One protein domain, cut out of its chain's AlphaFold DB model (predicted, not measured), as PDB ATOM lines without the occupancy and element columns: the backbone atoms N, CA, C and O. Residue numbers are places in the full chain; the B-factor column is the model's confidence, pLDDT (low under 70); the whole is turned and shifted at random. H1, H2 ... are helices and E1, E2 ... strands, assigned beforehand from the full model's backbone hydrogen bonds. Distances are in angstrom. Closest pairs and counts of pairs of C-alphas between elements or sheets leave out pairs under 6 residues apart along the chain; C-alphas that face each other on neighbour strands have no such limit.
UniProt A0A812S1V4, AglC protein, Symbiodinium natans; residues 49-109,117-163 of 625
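What this domain is: This is residues 49 to 109 and 117 to 163 of the 625 residues of the protein "AglC protein" of Symbiodinium natans (UniProt A0A812S1V4). A small twisted wall of three strands, E1, E2 and E3, has the short helix H1 over one face; the longest helix, H2, lies beyond one end of this wall, and the two small helices H3 and H4 lie beyond the other end. Long stretches with no named element join these parts, and residues 136 to 151 run from H2 back past the sheet to H3. The 108 printed residues hold four named helices and three named strands, in the order E1 H1 E2 E3 H2 H3 H4, with under half of the residues in named elements; the class is mixed, helices and strands. The sheet's order is E1, E2, E3, all antiparallel. The whole is only just compact, close to loose, with a radius of gyration of the C-alphas of 15.2 A, and only just elongated, spanning 45 by 30 by 24 A.

How they stand to each other: E1, residues 55 to 57, is an edge strand and the antiparallel neighbour of E2, residues 91 to 95, at 156 degrees between their directions; N 55 and O 94 are within hydrogen-bond range at 2.8 A. E2 and E3, residues 98 to 103, form a hairpin, antiparallel at 165 degrees, with N 93 and O 101 at 2.8 A. H1, residues 71 to 78, is on the sheet at a height of 9.6 A and runs along the strands, at 25 degrees to E3 on the local plane. It lies over E3, and only just not over E2 as well, on which 2 of its 8 C-alphas fall. The closest C-alphas of H1 and E3 are those of Thr 78 and Ile 100, 7.0 A apart. H2, residues 118 to 135, is not on the sheet and is apart from H1. H3, residues 152 to 156, and H4, residues 158 to 161, are close but not clearly touching; their closest C-alphas, of Cys 155 and Arg 161, are 7.3 A apart. In H1 every O i to N i+4 pair is within hydrogen-bond range, in H2 12 of 14, in H3 0 of 1 beside 2 of 2 O i to N i+3 pairs, and H4 is too short for an i+4 pair.

Where its parts are: E1 begins at C-alpha 55, (-6.743, -13.318, 20.447). H1 measures 10.3 A, E2 13.4 A and E3 16.0 A from first to last C-alpha. H2 measures 24.1 A, with a kink of 41 degrees near residue 125. H4 ends at C-alpha 161, (0.774, -26.628, 13.918).

The domain as a whole: The C-alphas of Ser 109 and His 159 are the two farthest apart, at 47.7 A. Residues 110 to 116 are not printed, and C-alphas 109 and 117 are 13.1 A apart across the cut. The links E1 to H1, H1 to E2 and H2 to H3 are long. Mean pLDDT of the printed part is 78.3; residues 82 to 83, 85 to 88, 106 to 109 and 117 to 140 are under 70.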
ATOM      1  N   VAL A  49      -6.198 -23.563  18.293       95.69
ATOM      2  CA  VAL A  49      -7.040 -22.827  17.353       95.69
ATOM      3  C   VAL A  49      -6.265 -21.592  16.891       95.69
ATOM      4  O   VAL A  49      -5.748 -20.863  17.742       95.69
ATOM      5  N   PRO A  50      -6.125 -21.340  15.577       96.06
ATOM      6  CA  PRO A  50      -5.446 -20.143  15.096       96.06
ATOM      7  C   PRO A  50      -6.213 -18.879  15.495       96.06
ATOM      8  O   PRO A  50      -7.440 -18.870  15.589       96.06
ATOM      9  N   CYS A  51      -5.482 -17.786  15.686       95.12
ATOM     10  CA  CYS A  51      -6.033 -16.462  15.964       95.12
ATOM     11  C   CYS A  51      -6.575 -15.792  14.688       95.12
ATOM     12  O   CYS A  51      -6.044 -14.781  14.225       95.12
ATOM     13  N   ALA A  52      -7.604 -16.406  14.088       91.56
ATOM     14  CA  ALA A  52      -8.343 -15.851  12.948       91.56
ATOM     15  C   ALA A  52      -9.170 -14.616  13.361       91.56
ATOM     16  O   ALA A  52      -9.258 -13.620  12.633       91.56
ATOM     17  N   GLU A  53      -9.728 -14.681  14.569       89.00
ATOM     18  CA  GLU A  53     -10.291 -13.557  15.316       89.00
ATOM     19  C   GLU A  53      -9.244 -12.970  16.276       89.00
ATOM     20  O   GLU A  53      -8.133 -13.493  16.407       89.00
ATOM     21  N   GLU A  54      -9.586 -11.869  16.944       89.88
ATOM     22  CA  GLU A  54      -8.698 -11.229  17.913       89.88
ATOM     23  C   GLU A  54      -8.451 -12.138  19.134       89.88
ATOM     24  O   GLU A  54      -9.318 -12.389  19.973       89.88
ATOM     25  N   CYS A  55      -7.220 -12.628  19.260       92.75
ATOM     26  CA  CYS A  55      -6.743 -13.318  20.447       92.75
ATOM     27  C   CYS A  55      -6.170 -12.304  21.429       92.75
ATOM     28  O   CYS A  55      -5.098 -11.742  21.215       92.75
ATOM     29  N   VAL A  56      -6.850 -12.125  22.556       91.69
ATOM     30  CA  VAL A  56      -6.368 -11.253  23.629       91.69
ATOM     31  C   VAL A  56      -5.694 -12.068  24.730       91.69
ATOM     32  O   VAL A  56      -6.267 -13.022  25.263       91.69
ATOM     33  N   PHE A  57      -4.496 -11.663  25.133       91.69
ATOM     34  CA  PHE A  57      -3.748 -12.307  26.206       91.69
ATOM     35  C   PHE A  57      -2.951 -11.300  27.029       91.69
ATOM     36  O   PHE A  57      -2.774 -10.141  26.661       91.69
ATOM     37  N   MET A  58      -2.484 -11.764  28.179       89.38
ATOM     38  CA  MET A  58      -1.563 -11.048  29.046       89.38
ATOM     39  C   MET A  58      -0.478 -12.030  29.446       89.38
ATOM     40  O   MET A  58      -0.806 -13.135  29.870       89.38
ATOM     41  N   ARG A  59       0.788 -11.638  29.302       87.25
ATOM     42  CA  ARG A  59       1.926 -12.512  29.574       87.25
ATOM     43  C   ARG A  59       2.890 -11.834  30.525       87.25
ATOM     44  O   ARG A  59       3.468 -10.798  30.214       87.25
ATOM     45  N   TYR A  60       3.085 -12.448  31.680       80.31
ATOM     46  CA  TYR A  60       3.886 -11.860  32.752       80.31
ATOM     47  C   TYR A  60       5.381 -12.169  32.635       80.31
ATOM     48  O   TYR A  60       6.202 -11.361  33.058       80.31
ATOM     49  N   SER A  61       5.725 -13.328  32.073       82.50
ATOM     50  CA  SER A  61       7.100 -13.773  31.836       82.50
ATOM     51  C   SER A  61       7.250 -14.131  30.368       82.50
ATOM     52  O   SER A  61       6.428 -14.876  29.830       82.50
ATOM     53  N   GLY A  62       8.291 -13.612  29.729       81.50
ATOM     54  CA  GLY A  62       8.660 -13.974  28.377       81.50
ATOM     55  C   GLY A  62       9.054 -15.439  28.284       81.50
ATOM     56  O   GLY A  62       9.430 -16.089  29.264       81.50
ATOM     57  N   VAL A  63       8.910 -15.964  27.077       84.31
ATOM     58  CA  VAL A  63       9.407 -17.274  26.661       84.31
ATOM     59  C   VAL A  63      10.103 -17.096  25.311       84.31
ATOM     60  O   VAL A  63       9.917 -16.054  24.671       84.31
ATOM     61  N   PRO A  64      10.922 -18.060  24.856       83.75
ATOM     62  CA  PRO A  64      11.500 -17.991  23.520       83.75
ATOM     63  C   PRO A  64      10.431 -17.641  22.473       83.75
ATOM     64  O   PRO A  64       9.334 -18.187  22.494       83.75
ATOM     65  N   HIS A  65      10.734 -16.675  21.603       86.81
ATOM     66  CA  HIS A  65       9.857 -16.196  20.522       86.81
ATOM     67  C   HIS A  65       8.545 -15.508  20.924       86.81
ATOM     68  O   HIS A  65       7.825 -15.044  20.043       86.81
ATOM     69  N   LEU A  66       8.230 -15.398  22.214       87.69
ATOM     70  CA  LEU A  66       7.038 -14.703  22.676       87.69
ATOM     71  C   LEU A  66       7.360 -13.912  23.954       87.69
ATOM     72  O   LEU A  66       7.325 -14.472  25.057       87.69
ATOM     73  N   PRO A  67       7.716 -12.620  23.818       86.31
ATOM     74  CA  PRO A  67       8.125 -11.799  24.950       86.31
ATOM     75  C   PRO A  67       6.967 -11.586  25.935       86.31
ATOM     76  O   PRO A  67       5.791 -11.824  25.637       86.31
ATOM     77  N   SER A  68       7.291 -11.127  27.146       87.12
ATOM     78  CA  SER A  68       6.266 -10.676  28.091       87.12
ATOM     79  C   SER A  68       5.504  -9.478  27.520       87.12
ATOM     80  O   SER A  68       6.059  -8.678  26.767       87.12
ATOM     81  N   THR A  69       4.247  -9.295  27.930       86.62
ATOM     82  CA  THR A  69       3.440  -8.126  27.546       86.62
ATOM     83  C   THR A  69       3.784  -6.882  28.371       86.62
ATOM     84  O   THR A  69       2.937  -6.015  28.581       86.62
ATOM     85  N   ALA A  70       5.019  -6.780  28.871       85.00
ATOM     86  CA  ALA A  70       5.511  -5.564  29.500       85.00
ATOM     87  C   ALA A  70       5.469  -4.397  28.510       85.00
ATOM     88  O   ALA A  70       5.738  -4.586  27.323       85.00
ATOM     89  N   ALA A  71       5.175  -3.199  29.021       83.31
ATOM     90  CA  ALA A  71       5.108  -1.976  28.224       83.31
ATOM     91  C   ALA A  71       6.295  -1.834  27.260       83.31
ATOM     92  O   ALA A  71       6.084  -1.712  26.061       83.31
ATOM     93  N   GLU A  72       7.523  -1.990  27.758       83.38
ATOM     94  CA  GLU A  72       8.752  -1.872  26.962       83.38
ATOM     95  C   GLU A  72       8.774  -2.815  25.743       83.38
ATOM     96  O   GLU A  72       9.080  -2.386  24.635       83.38
ATOM     97  N   ASN A  73       8.387  -4.084  25.906       84.44
ATOM     98  CA  ASN A  73       8.380  -5.060  24.806       84.44
ATOM     99  C   ASN A  73       7.296  -4.754  23.762       84.44
ATOM    100  O   ASN A  73       7.487  -4.953  22.558       84.44
ATOM    101  N   VAL A  74       6.148  -4.254  24.218       85.94
ATOM    102  CA  VAL A  74       5.050  -3.852  23.335       85.94
ATOM    103  C   VAL A  74       5.409  -2.569  22.577       85.94
ATOM    104  O   VAL A  74       5.133  -2.469  21.382       85.94
ATOM    105  N   GLU A  75       6.064  -1.605  23.220       87.12
ATOM    106  CA  GLU A  75       6.547  -0.370  22.582       87.12
ATOM    107  C   GLU A  75       7.614  -0.663  21.530       87.12
ATOM    108  O   GLU A  75       7.543  -0.123  20.428       87.12
ATOM    109  N   LEU A  76       8.547  -1.574  21.830       84.88
ATOM    110  CA  LEU A  76       9.555  -2.041  20.873       84.88
ATOM    111  C   LEU A  76       8.930  -2.638  19.612       84.88
ATOM    112  O   LEU A  76       9.441  -2.439  18.516       84.88
ATOM    113  N   THR A  77       7.814  -3.345  19.765       82.81
ATOM    114  CA  THR A  77       7.120  -3.992  18.644       82.81
ATOM    115  C   THR A  77       6.255  -3.008  17.863       82.81
ATOM    116  O   THR A  77       6.210  -3.041  16.641       82.81
ATOM    117  N   THR A  78       5.549  -2.118  18.559       84.81
ATOM    118  CA  THR A  78       4.607  -1.180  17.927       84.81
ATOM    119  C   THR A  78       5.272   0.101  17.424       84.81
ATOM    120  O   THR A  78       4.635   0.878  16.711       84.81
ATOM    121  N   GLY A  79       6.522   0.366  17.822       82.25
ATOM    122  CA  GLY A  79       7.261   1.589  17.497       82.25
ATOM    123  C   GLY A  79       6.659   2.863  18.102       82.25
ATOM    124  O   GLY A  79       7.051   3.970  17.729       82.25
ATOM    125  N   LYS A  80       5.685   2.734  19.010       78.25
ATOM    126  CA  LYS A  80       4.975   3.852  19.634       78.25
ATOM    127  C   LYS A  80       5.353   3.905  21.110       78.25
ATOM    128  O   LYS A  80       4.936   3.005  21.831       78.25
ATOM    129  N   PRO A  81       6.083   4.934  21.580       74.38
ATOM    130  CA  PRO A  81       6.299   5.114  23.007       74.38
ATOM    131  C   PRO A  81       4.944   5.397  23.659       74.38
ATOM    132  O   PRO A  81       4.331   6.446  23.435       74.38
ATOM    133  N   GLY A  82       4.435   4.430  24.413       63.84
ATOM    134  CA  GLY A  82       3.270   4.627  25.248       63.84
ATOM    135  C   GLY A  82       3.703   5.406  26.482       63.84
ATOM    136  O   GLY A  82       4.775   5.196  27.029       63.84
ATOM    137  N   GLY A  83       2.863   6.295  27.006       67.06
ATOM    138  CA  GLY A  83       3.024   6.778  28.386       67.06
ATOM    139  C   GLY A  83       2.725   5.673  29.413       67.06
ATOM    140  O   GLY A  83       2.049   5.927  30.410       67.06
ATOM    141  N   TRP A  84       3.098   4.427  29.117       73.56
ATOM    142  CA  TRP A  84       2.751   3.244  29.878       73.56
ATOM    143  C   TRP A  84       3.695   3.097  31.065       73.56
ATOM    144  O   TRP A  84       4.864   3.474  31.037       73.56
ATOM    145  N   TRP A  85       3.167   2.564  32.160       66.31
ATOM    146  CA  TRP A  85       3.944   2.415  33.380       66.31
ATOM    147  C   TRP A  85       4.874   1.212  33.258       66.31
ATOM    148  O   TRP A  85       4.416   0.077  33.096       66.31
ATOM    149  N   ALA A  86       6.177   1.464  33.391       62.38
ATOM    150  CA  ALA A  86       7.182   0.415  33.443       62.38
ATOM    151  C   ALA A  86       6.839  -0.590  34.561       62.38
ATOM    152  O   ALA A  86       6.608  -0.228  35.719       62.38
ATOM    153  N   GLY A  87       6.768  -1.869  34.192       62.06
ATOM    154  CA  GLY A  87       6.498  -2.972  35.114       62.06
ATOM    155  C   GLY A  87       5.044  -3.443  35.190       62.06
ATOM    156  O   GLY A  87       4.788  -4.415  35.899       62.06
ATOM    157  N   PHE A  88       4.095  -2.828  34.471       67.81
ATOM    158  CA  PHE A  88       2.736  -3.370  34.367       67.81
ATOM    159  C   PHE A  88       2.524  -4.113  33.037       67.81
ATOM    160  O   PHE A  88       2.884  -3.584  31.983       67.81
ATOM    161  N   PRO A  89       1.964  -5.334  33.056       76.69
ATOM    162  CA  PRO A  89       1.677  -6.068  31.838       76.69
ATOM    163  C   PRO A  89       0.445  -5.474  31.158       76.69
ATOM    164  O   PRO A  89      -0.531  -5.082  31.803       76.69
ATOM    165  N   LEU A  90       0.493  -5.425  29.838       84.81
ATOM    166  CA  LEU A  90      -0.587  -4.949  28.992       84.81
ATOM    167  C   LEU A  90      -1.433  -6.127  28.522       84.81
ATOM    168  O   LEU A  90      -0.931  -7.250  28.391       84.81
ATOM    169  N   PHE A  91      -2.711  -5.867  28.247       89.12
ATOM    170  CA  PHE A  91      -3.466  -6.778  27.398       89.12
ATOM    171  C   PHE A  91      -3.038  -6.534  25.964       89.12
ATOM    172  O   PHE A  91      -3.105  -5.407  25.478       89.12
ATOM    173  N   VAL A  92      -2.603  -7.598  25.307       91.75
ATOM    174  CA  VAL A  92      -2.188  -7.586  23.912       91.75
ATOM    175  C   VAL A  92      -3.224  -8.362  23.111       91.75
ATOM    176  O   VAL A  92      -3.591  -9.472  23.494       91.75
ATOM    177  N   SER A  93      -3.719  -7.753  22.036       93.00
ATOM    178  CA  SER A  93      -4.559  -8.389  21.024       93.00
ATOM    179  C   SER A  93      -3.704  -8.693  19.803       93.00
ATOM    180  O   SER A  93      -3.017  -7.806  19.285       93.00
ATOM    181  N   VAL A  94      -3.751  -9.943  19.354       93.38
ATOM    182  CA  VAL A  94      -3.109 -10.405  18.122       93.38
ATOM    183  C   VAL A  94      -4.147 -11.040  17.213       93.38
ATOM    184  O   VAL A  94      -5.037 -11.760  17.665       93.38
ATOM    185  N   ARG A  95      -4.006 -10.787  15.917       94.06
ATOM    186  CA  ARG A  95      -4.789 -11.422  14.863       94.06
ATOM    187  C   ARG A  95      -3.842 -11.739  13.715       94.06
ATOM    188  O   ARG A  95      -3.066 -10.876  13.311       94.06
ATOM    189  N   ASN A  96      -3.887 -12.965  13.204       93.38
ATOM    190  CA  ASN A  96      -2.999 -13.371  12.114       93.38
ATOM    191  C   ASN A  96      -3.220 -12.457  10.887       93.38
ATOM    192  O   ASN A  96      -4.362 -12.103  10.573       93.38
ATOM    193  N   GLY A  97      -2.135 -12.004  10.249       89.06
ATOM    194  CA  GLY A  97      -2.181 -11.038   9.141       89.06
ATOM    195  C   GLY A  97      -2.430  -9.575   9.543       89.06
ATOM    196  O   GLY A  97      -2.651  -8.741   8.670       89.06
ATOM    197  N   HIS A  98      -2.471  -9.243  10.840       89.94
ATOM    198  CA  HIS A  98      -2.755  -7.884  11.316       89.94
ATOM    199  C   HIS A  98      -1.800  -7.466  12.434       89.94
ATOM    200  O   HIS A  98      -1.505  -8.261  13.326       89.94
ATOM    201  N   GLY A  99      -1.393  -6.195  12.440       87.81
ATOM    202  CA  GLY A  99      -0.521  -5.642  13.474       87.81
ATOM    203  C   GLY A  99      -1.071  -5.776  14.901       87.81
ATOM    204  O   GLY A  99      -2.283  -5.821  15.144       87.81
ATOM    205  N   ILE A 100      -0.152  -5.812  15.860       89.75
ATOM    206  CA  ILE A 100      -0.452  -6.014  17.278       89.75
ATOM    207  C   ILE A 100      -1.119  -4.774  17.879       89.75
ATOM    208  O   ILE A 100      -0.693  -3.638  17.652       89.75
ATOM    209  N   ARG A 101      -2.150  -4.988  18.704       92.12
ATOM    210  CA  ARG A 101      -2.774  -3.933  19.515       92.12
ATOM    211  C   ARG A 101      -2.535  -4.195  20.990       92.12
ATOM    212  O   ARG A 101      -2.449  -5.341  21.418       92.12
ATOM    213  N   ALA A 102      -2.474  -3.134  21.782       89.50
ATOM    214  CA  ALA A 102      -2.339  -3.248  23.223       89.50
ATOM    215  C   ALA A 102      -3.229  -2.239  23.945       89.50
ATOM    216  O   ALA A 102      -3.396  -1.110  23.481       89.50
ATOM    217  N   SER A 103      -3.774  -2.641  25.092       86.81
ATOM    218  CA  SER A 103      -4.448  -1.741  26.022       86.81
ATOM    219  C   SER A 103      -3.806  -1.824  27.397       86.81
ATOM    220  O   SER A 103      -3.482  -2.893  27.930       86.81
ATOM    221  N   TYR A 104      -3.666  -0.653  27.998       80.00
ATOM    222  CA  TYR A 104      -3.410  -0.511  29.419       80.00
ATOM    223  C   TYR A 104      -4.765  -0.428  30.145       80.00
ATOM    224  O   TYR A 104      -5.783  -0.130  29.506       80.00
ATOM    225  N   PRO A 105      -4.825  -0.717  31.457       70.31
ATOM    226  CA  PRO A 105      -6.077  -0.583  32.188       70.31
ATOM    227  C   PRO A 105      -6.600   0.851  32.025       70.31
ATOM    228  O   PRO A 105      -5.783   1.772  32.044       70.31
ATOM    229  N   PRO A 106      -7.918   1.077  31.870       61.94
ATOM    230  CA  PRO A 106      -8.488   2.409  31.680       61.94
ATOM    231  C   PRO A 106      -8.349   3.239  32.966       61.94
ATOM    232  O   PRO A 106      -9.279   3.410  33.747       61.94
ATOM    233  N   VAL A 107      -7.142   3.739  33.209       60.31
ATOM    234  CA  VAL A 107      -6.770   4.639  34.301       60.31
ATOM    235  C   VAL A 107      -6.193   5.892  33.660       60.31
ATOM    236  O   VAL A 107      -5.016   6.211  33.763       60.31
ATOM    237  N   SER A 108      -7.037   6.585  32.900       50.78
ATOM    238  CA  SER A 108      -6.658   7.793  32.163       50.78
ATOM    239  C   SER A 108      -6.450   9.020  33.060       50.78
ATOM    240  O   SER A 108      -5.968  10.040  32.579       50.78
ATOM    241  N   SER A 109      -6.754   8.950  34.364       58.38
ATOM    242  CA  SER A 109      -6.431  10.023  35.311       58.38
ATOM    243  C   SER A 109      -5.852   9.485  36.623       58.38
ATOM    244  O   SER A 109      -6.301   8.462  37.137       58.38
ATOM    245  N   PRO A 117      -9.244   1.306  43.194       47.84
ATOM    246  CA  PRO A 117      -8.423   0.421  44.010       47.84
ATOM    247  C   PRO A 117      -7.204  -0.250  43.353       47.84
ATOM    248  O   PRO A 117      -6.500  -1.030  44.000       47.84
ATOM    249  N   GLY A 118      -7.028  -0.035  42.046       47.69
ATOM    250  CA  GLY A 118      -6.052  -0.677  41.185       47.69
ATOM    251  C   GLY A 118      -4.653  -0.550  41.752       47.69
ATOM    252  O   GLY A 118      -4.014  -1.572  41.892       47.69
ATOM    253  N   ALA A 119      -4.233   0.631  42.209       50.56
ATOM    254  CA  ALA A 119      -2.883   0.893  42.709       50.56
ATOM    255  C   ALA A 119      -2.294  -0.232  43.580       50.56
ATOM    256  O   ALA A 119      -1.278  -0.817  43.222       50.56
ATOM    257  N   VAL A 120      -2.958  -0.611  44.677       49.59
ATOM    258  CA  VAL A 120      -2.442  -1.598  45.650       49.59
ATOM    259  C   VAL A 120      -2.672  -3.042  45.197       49.59
ATOM    260  O   VAL A 120      -1.805  -3.895  45.394       49.59
ATOM    261  N   LEU A 121      -3.799  -3.310  44.527       51.94
ATOM    262  CA  LEU A 121      -4.049  -4.587  43.847       51.94
ATOM    263  C   LEU A 121      -3.064  -4.835  42.712       51.94
ATOM    264  O   LEU A 121      -2.827  -5.986  42.376       51.94
ATOM    265  N   THR A 122      -2.486  -3.769  42.161       56.12
ATOM    266  CA  THR A 122      -1.401  -3.794  41.201       56.12
ATOM    267  C   THR A 122      -0.047  -3.741  41.872       56.12
ATOM    268  O   THR A 122       0.863  -4.205  41.231       56.12
ATOM    269  N   VAL A 123       0.133  -3.304  43.130       58.78
ATOM    270  CA  VAL A 123       1.450  -3.349  43.804       58.78
ATOM    271  C   VAL A 123       1.941  -4.786  43.931       58.78
ATOM    272  O   VAL A 123       3.100  -5.038  43.647       58.78
ATOM    273  N   GLY A 124       1.101  -5.743  44.331       60.00
ATOM    274  CA  GLY A 124       1.529  -7.147  44.421       60.00
ATOM    275  C   GLY A 124       1.929  -7.729  43.061       60.00
ATOM    276  O   GLY A 124       3.073  -8.161  42.913       60.00
ATOM    277  N   PRO A 125       1.040  -7.675  42.052       58.72
ATOM    278  CA  PRO A 125       1.369  -7.988  40.676       58.72
ATOM    279  C   PRO A 125       2.556  -7.203  40.150       58.72
ATOM    280  O   PRO A 125       3.360  -7.820  39.494       58.72
ATOM    281  N   TRP A 126       2.720  -5.924  40.489       63.62
ATOM    282  CA  TRP A 126       3.820  -5.044  40.085       63.62
ATOM    283  C   TRP A 126       5.132  -5.429  40.750       63.62
ATOM    284  O   TRP A 126       6.159  -5.405  40.098       63.62
ATOM    285  N   VAL A 127       5.137  -5.816  42.025       64.38
ATOM    286  CA  VAL A 127       6.329  -6.341  42.704       64.38
ATOM    287  C   VAL A 127       6.708  -7.677  42.081       64.38
ATOM    288  O   VAL A 127       7.878  -7.896  41.777       64.38
ATOM    289  N   TYR A 128       5.725  -8.551  41.848       63.34
ATOM    290  CA  TYR A 128       5.950  -9.827  41.180       63.34
ATOM    291  C   TYR A 128       6.436  -9.631  39.743       63.34
ATOM    292  O   TYR A 128       7.431 -10.233  39.372       63.34
ATOM    293  N   THR A 129       5.790  -8.786  38.940       60.53
ATOM    294  CA  THR A 129       6.172  -8.520  37.552       60.53
ATOM    295  C   THR A 129       7.466  -7.761  37.495       60.53
ATOM    296  O   THR A 129       8.301  -8.125  36.701       60.53
ATOM    297  N   SER A 130       7.724  -6.787  38.355       63.47
ATOM    298  CA  SER A 130       9.027  -6.122  38.395       63.47
ATOM    299  C   SER A 130      10.133  -7.113  38.747       63.47
ATOM    300  O   SER A 130      11.203  -7.062  38.152       63.47
ATOM    301  N   ALA A 131       9.887  -8.056  39.663       66.06
ATOM    302  CA  ALA A 131      10.842  -9.119  39.970       66.06
ATOM    303  C   ALA A 131      10.996 -10.118  38.810       66.06
ATOM    304  O   ALA A 131      12.122 -10.459  38.452       66.06
ATOM    305  N   ALA A 132       9.890 -10.555  38.206       63.78
ATOM    306  CA  ALA A 132       9.862 -11.504  37.098       63.78
ATOM    307  C   ALA A 132      10.459 -10.905  35.819       63.78
ATOM    308  O   ALA A 132      11.301 -11.534  35.203       63.78
ATOM    309  N   LEU A 133      10.112  -9.668  35.469       62.47
ATOM    310  CA  LEU A 133      10.648  -8.910  34.336       62.47
ATOM    311  C   LEU A 133      12.128  -8.584  34.529       62.47
ATOM    312  O   LEU A 133      12.906  -8.678  33.588       62.47
ATOM    313  N   LYS A 134      12.555  -8.261  35.758       65.62
ATOM    314  CA  LYS A 134      13.983  -8.092  36.062       65.62
ATOM    315  C   LYS A 134      14.751  -9.409  35.920       65.62
ATOM    316  O   LYS A 134      15.905  -9.399  35.494       65.62
ATOM    317  N   TRP A 135      14.117 -10.530  36.260       65.06
ATOM    318  CA  TRP A 135      14.667 -11.868  36.041       65.06
ATOM    319  C   TRP A 135      14.685 -12.259  34.554       65.06
ATOM    320  O   TRP A 135      15.623 -12.900  34.097       65.06
ATOM    321  N   ASP A 136      13.690 -11.806  33.795       64.81
ATOM    322  CA  ASP A 136      13.502 -12.024  32.357       64.81
ATOM    323  C   ASP A 136      14.313 -11.050  31.479       64.81
ATOM    324  O   ASP A 136      14.155 -11.009  30.264       64.81
ATOM    325  N   SER A 137      15.244 -10.289  32.070       50.56
ATOM    326  CA  SER A 137      16.103  -9.293  31.397       50.56
ATOM    327  C   SER A 137      17.059  -9.863  30.336       50.56
ATOM    328  O   SER A 137      17.965  -9.172  29.876       50.56
ATOM    329  N   SER A 138      16.875 -11.122  29.933       48.97
ATOM    330  CA  SER A 138      17.803 -11.824  29.062       48.97
ATOM    331  C   SER A 138      17.620 -11.579  27.571       48.97
ATOM    332  O   SER A 138      18.556 -11.942  26.885       48.97
ATOM    333  N   ASN A 139      16.545 -10.949  27.065       56.88
ATOM    334  CA  ASN A 139      16.513 -10.289  25.742       56.88
ATOM    335  C   ASN A 139      15.216  -9.471  25.562       56.88
ATOM    336  O   ASN A 139      14.119 -10.020  25.618       56.88
ATOM    337  N   GLN A 140      15.335  -8.174  25.274       63.28
ATOM    338  CA  GLN A 140      14.257  -7.388  24.666       63.28
ATOM    339  C   GLN A 140      14.020  -7.921  23.245       63.28
ATOM    340  O   GLN A 140      14.782  -7.617  22.330       63.28
ATOM    341  N   VAL A 141      13.012  -8.772  23.068       73.12
ATOM    342  CA  VAL A 141      12.661  -9.362  21.767       73.12
ATOM    343  C   VAL A 141      11.343  -8.747  21.313       73.12
ATOM    344  O   VAL A 141      10.396  -8.695  22.095       73.12
ATOM    345  N   ALA A 142      11.278  -8.267  20.070       77.94
ATOM    346  CA  ALA A 142      10.016  -7.845  19.469       77.94
ATOM    347  C   ALA A 142       9.092  -9.057  19.276       77.94
ATOM    348  O   ALA A 142       9.560 -10.180  19.072       77.94
ATOM    349  N   PHE A 143       7.778  -8.849  19.334       81.06
ATOM    350  CA  PHE A 143       6.849  -9.915  18.966       81.06
ATOM    351  C   PHE A 143       7.052 -10.303  17.488       81.06
ATOM    352  O   PHE A 143       7.336  -9.422  16.672       81.06
ATOM    353  N   PRO A 144       6.903 -11.592  17.128       84.06
ATOM    354  CA  PRO A 144       6.926 -12.028  15.735       84.06
ATOM    355  C   PRO A 144       5.922 -11.246  14.891       84.06
ATOM    356  O   PRO A 144       4.761 -11.110  15.297       84.06
ATOM    357  N   ASP A 145       6.383 -10.753  13.742       81.50
ATOM    358  CA  ASP A 145       5.553  -9.998  12.811       81.50
ATOM    359  C   ASP A 145       4.459 -10.903  12.228       81.50
ATOM    360  O   ASP A 145       4.708 -12.026  11.784       81.50
ATOM    361  N   THR A 146       3.226 -10.421  12.289       80.12
ATOM    362  CA  THR A 146       2.037 -11.087  11.756       80.12
ATOM    363  C   THR A 146       1.754 -10.687  10.315       80.12
ATOM    364  O   THR A 146       0.963 -11.371   9.665       80.12
ATOM    365  N   GLU A 147       2.354  -9.602   9.811       78.31
ATOM    366  CA  GLU A 147       2.083  -9.057   8.474       78.31
ATOM    367  C   GLU A 147       2.627  -9.950   7.351       78.31
ATOM    368  O   GLU A 147       2.110  -9.926   6.237       78.31
ATOM    369  N   GLU A 148       3.606 -10.808   7.648       77.94
ATOM    370  CA  GLU A 148       4.143 -11.775   6.683       77.94
ATOM    371  C   GLU A 148       3.150 -12.909   6.343       77.94
ATOM    372  O   GLU A 148       3.328 -13.622   5.348       77.94
ATOM    373  N   VAL A 149       2.073 -13.069   7.125       83.44
ATOM    374  CA  VAL A 149       1.019 -14.066   6.882       83.44
ATOM    375  C   VAL A 149       0.048 -13.552   5.817       83.44
ATOM    376  O   VAL A 149      -0.992 -12.970   6.119       83.44
ATOM    377  N   ASN A 150       0.387 -13.792   4.547       81.00
ATOM    378  CA  ASN A 150      -0.436 -13.394   3.396       81.00
ATOM    379  C   ASN A 150      -1.777 -14.149   3.302       81.00
ATOM    380  O   ASN A 150      -2.727 -13.635   2.715       81.00
ATOM    381  N   ASP A 151      -1.845 -15.366   3.852       87.25
ATOM    382  CA  ASP A 151      -3.029 -16.228   3.825       87.25
ATOM    383  C   ASP A 151      -3.329 -16.769   5.240       87.25
ATOM    384  O   ASP A 151      -2.566 -17.597   5.747       87.25
ATOM    385  N   PRO A 152      -4.416 -16.323   5.903       83.12
ATOM    386  CA  PRO A 152      -4.810 -16.809   7.227       83.12
ATOM    387  C   PRO A 152      -5.009 -18.329   7.292       83.12
ATOM    388  O   PRO A 152      -4.734 -18.935   8.334       83.12
ATOM    389  N   ASP A 153      -5.418 -18.953   6.182       91.06
ATOM    390  CA  ASP A 153      -5.662 -20.397   6.098       91.06
ATOM    391  C   ASP A 153      -4.348 -21.189   6.209       91.06
ATOM    392  O   ASP A 153      -4.334 -22.357   6.615       91.06
ATOM    393  N   GLN A 154      -3.201 -20.541   5.961       94.25
ATOM    394  CA  GLN A 154      -1.889 -21.143   6.166       94.25
ATOM    395  C   GLN A 154      -1.719 -21.647   7.605       94.25
ATOM    396  O   GLN A 154      -1.177 -22.740   7.806       94.25
ATOM    397  N   CYS A 155      -2.223 -20.899   8.592       94.69
ATOM    398  CA  CYS A 155      -2.106 -21.240  10.007       94.69
ATOM    399  C   CYS A 155      -2.956 -22.465  10.402       94.69
ATOM    400  O   CYS A 155      -2.713 -23.067  11.453       94.69
ATOM    401  N   GLU A 156      -3.924 -22.887   9.586       95.56
ATOM    402  CA  GLU A 156      -4.713 -24.092   9.862       95.56
ATOM    403  C   GLU A 156      -3.964 -25.384   9.537       95.56
ATOM    404  O   GLU A 156      -4.227 -26.424  10.155       95.56
ATOM    405  N   HIS A 157      -2.995 -25.331   8.620       95.75
ATOM    406  CA  HIS A 157      -2.309 -26.520   8.144       95.75
ATOM    407  C   HIS A 157      -1.578 -27.279   9.258       95.75
ATOM    408  O   HIS A 157      -0.819 -26.730  10.061       95.75
ATOM    409  N   LYS A 158      -1.711 -28.611   9.225       95.44
ATOM    410  CA  LYS A 158      -1.077 -29.527  10.185       95.44
ATOM    411  C   LYS A 158       0.443 -29.340  10.293       95.44
ATOM    412  O   LYS A 158       0.985 -29.501  11.382       95.44
ATOM    413  N   HIS A 159       1.121 -29.010   9.192       95.81
ATOM    414  CA  HIS A 159       2.571 -28.805   9.193       95.81
ATOM    415  C   HIS A 159       2.983 -27.554   9.989       95.81
ATOM    416  O   HIS A 159       3.974 -27.609  10.710       95.81
ATOM    417  N   VAL A 160       2.206 -26.462   9.939       95.81
ATOM    418  CA  VAL A 160       2.460 -25.251  10.742       95.81
ATOM    419  C   VAL A 160       2.209 -25.542  12.218       95.81
ATOM    420  O   VAL A 160       3.045 -25.231  13.062       95.81
ATOM    421  N   ARG A 161       1.119 -26.255  12.534       95.69
ATOM    422  CA  ARG A 161       0.774 -26.628  13.918       95.69
ATOM    423  C   ARG A 161       1.842 -27.473  14.625       95.69
ATOM    424  O   ARG A 161       1.948 -27.433  15.845       95.69
ATOM    425  N   GLN A 162       2.643 -28.236  13.881       95.44
ATOM    426  CA  GLN A 162       3.768 -29.003  14.439       95.44
ATOM    427  C   GLN A 162       4.940 -28.123  14.899       95.44
ATOM    428  O   GLN A 162       5.781 -28.599  15.656       95.44
ATOM    429  N   HIS A 163       4.979 -26.860  14.463       95.62
ATOM    430  CA  HIS A 163       5.994 -25.869  14.821       95.62
ATOM    431  C   HIS A 163       5.505 -24.882  15.891       95.62
ATOM    432  O   HIS A 163       6.174 -23.881  16.141       95.62
TER     433      HIS A 163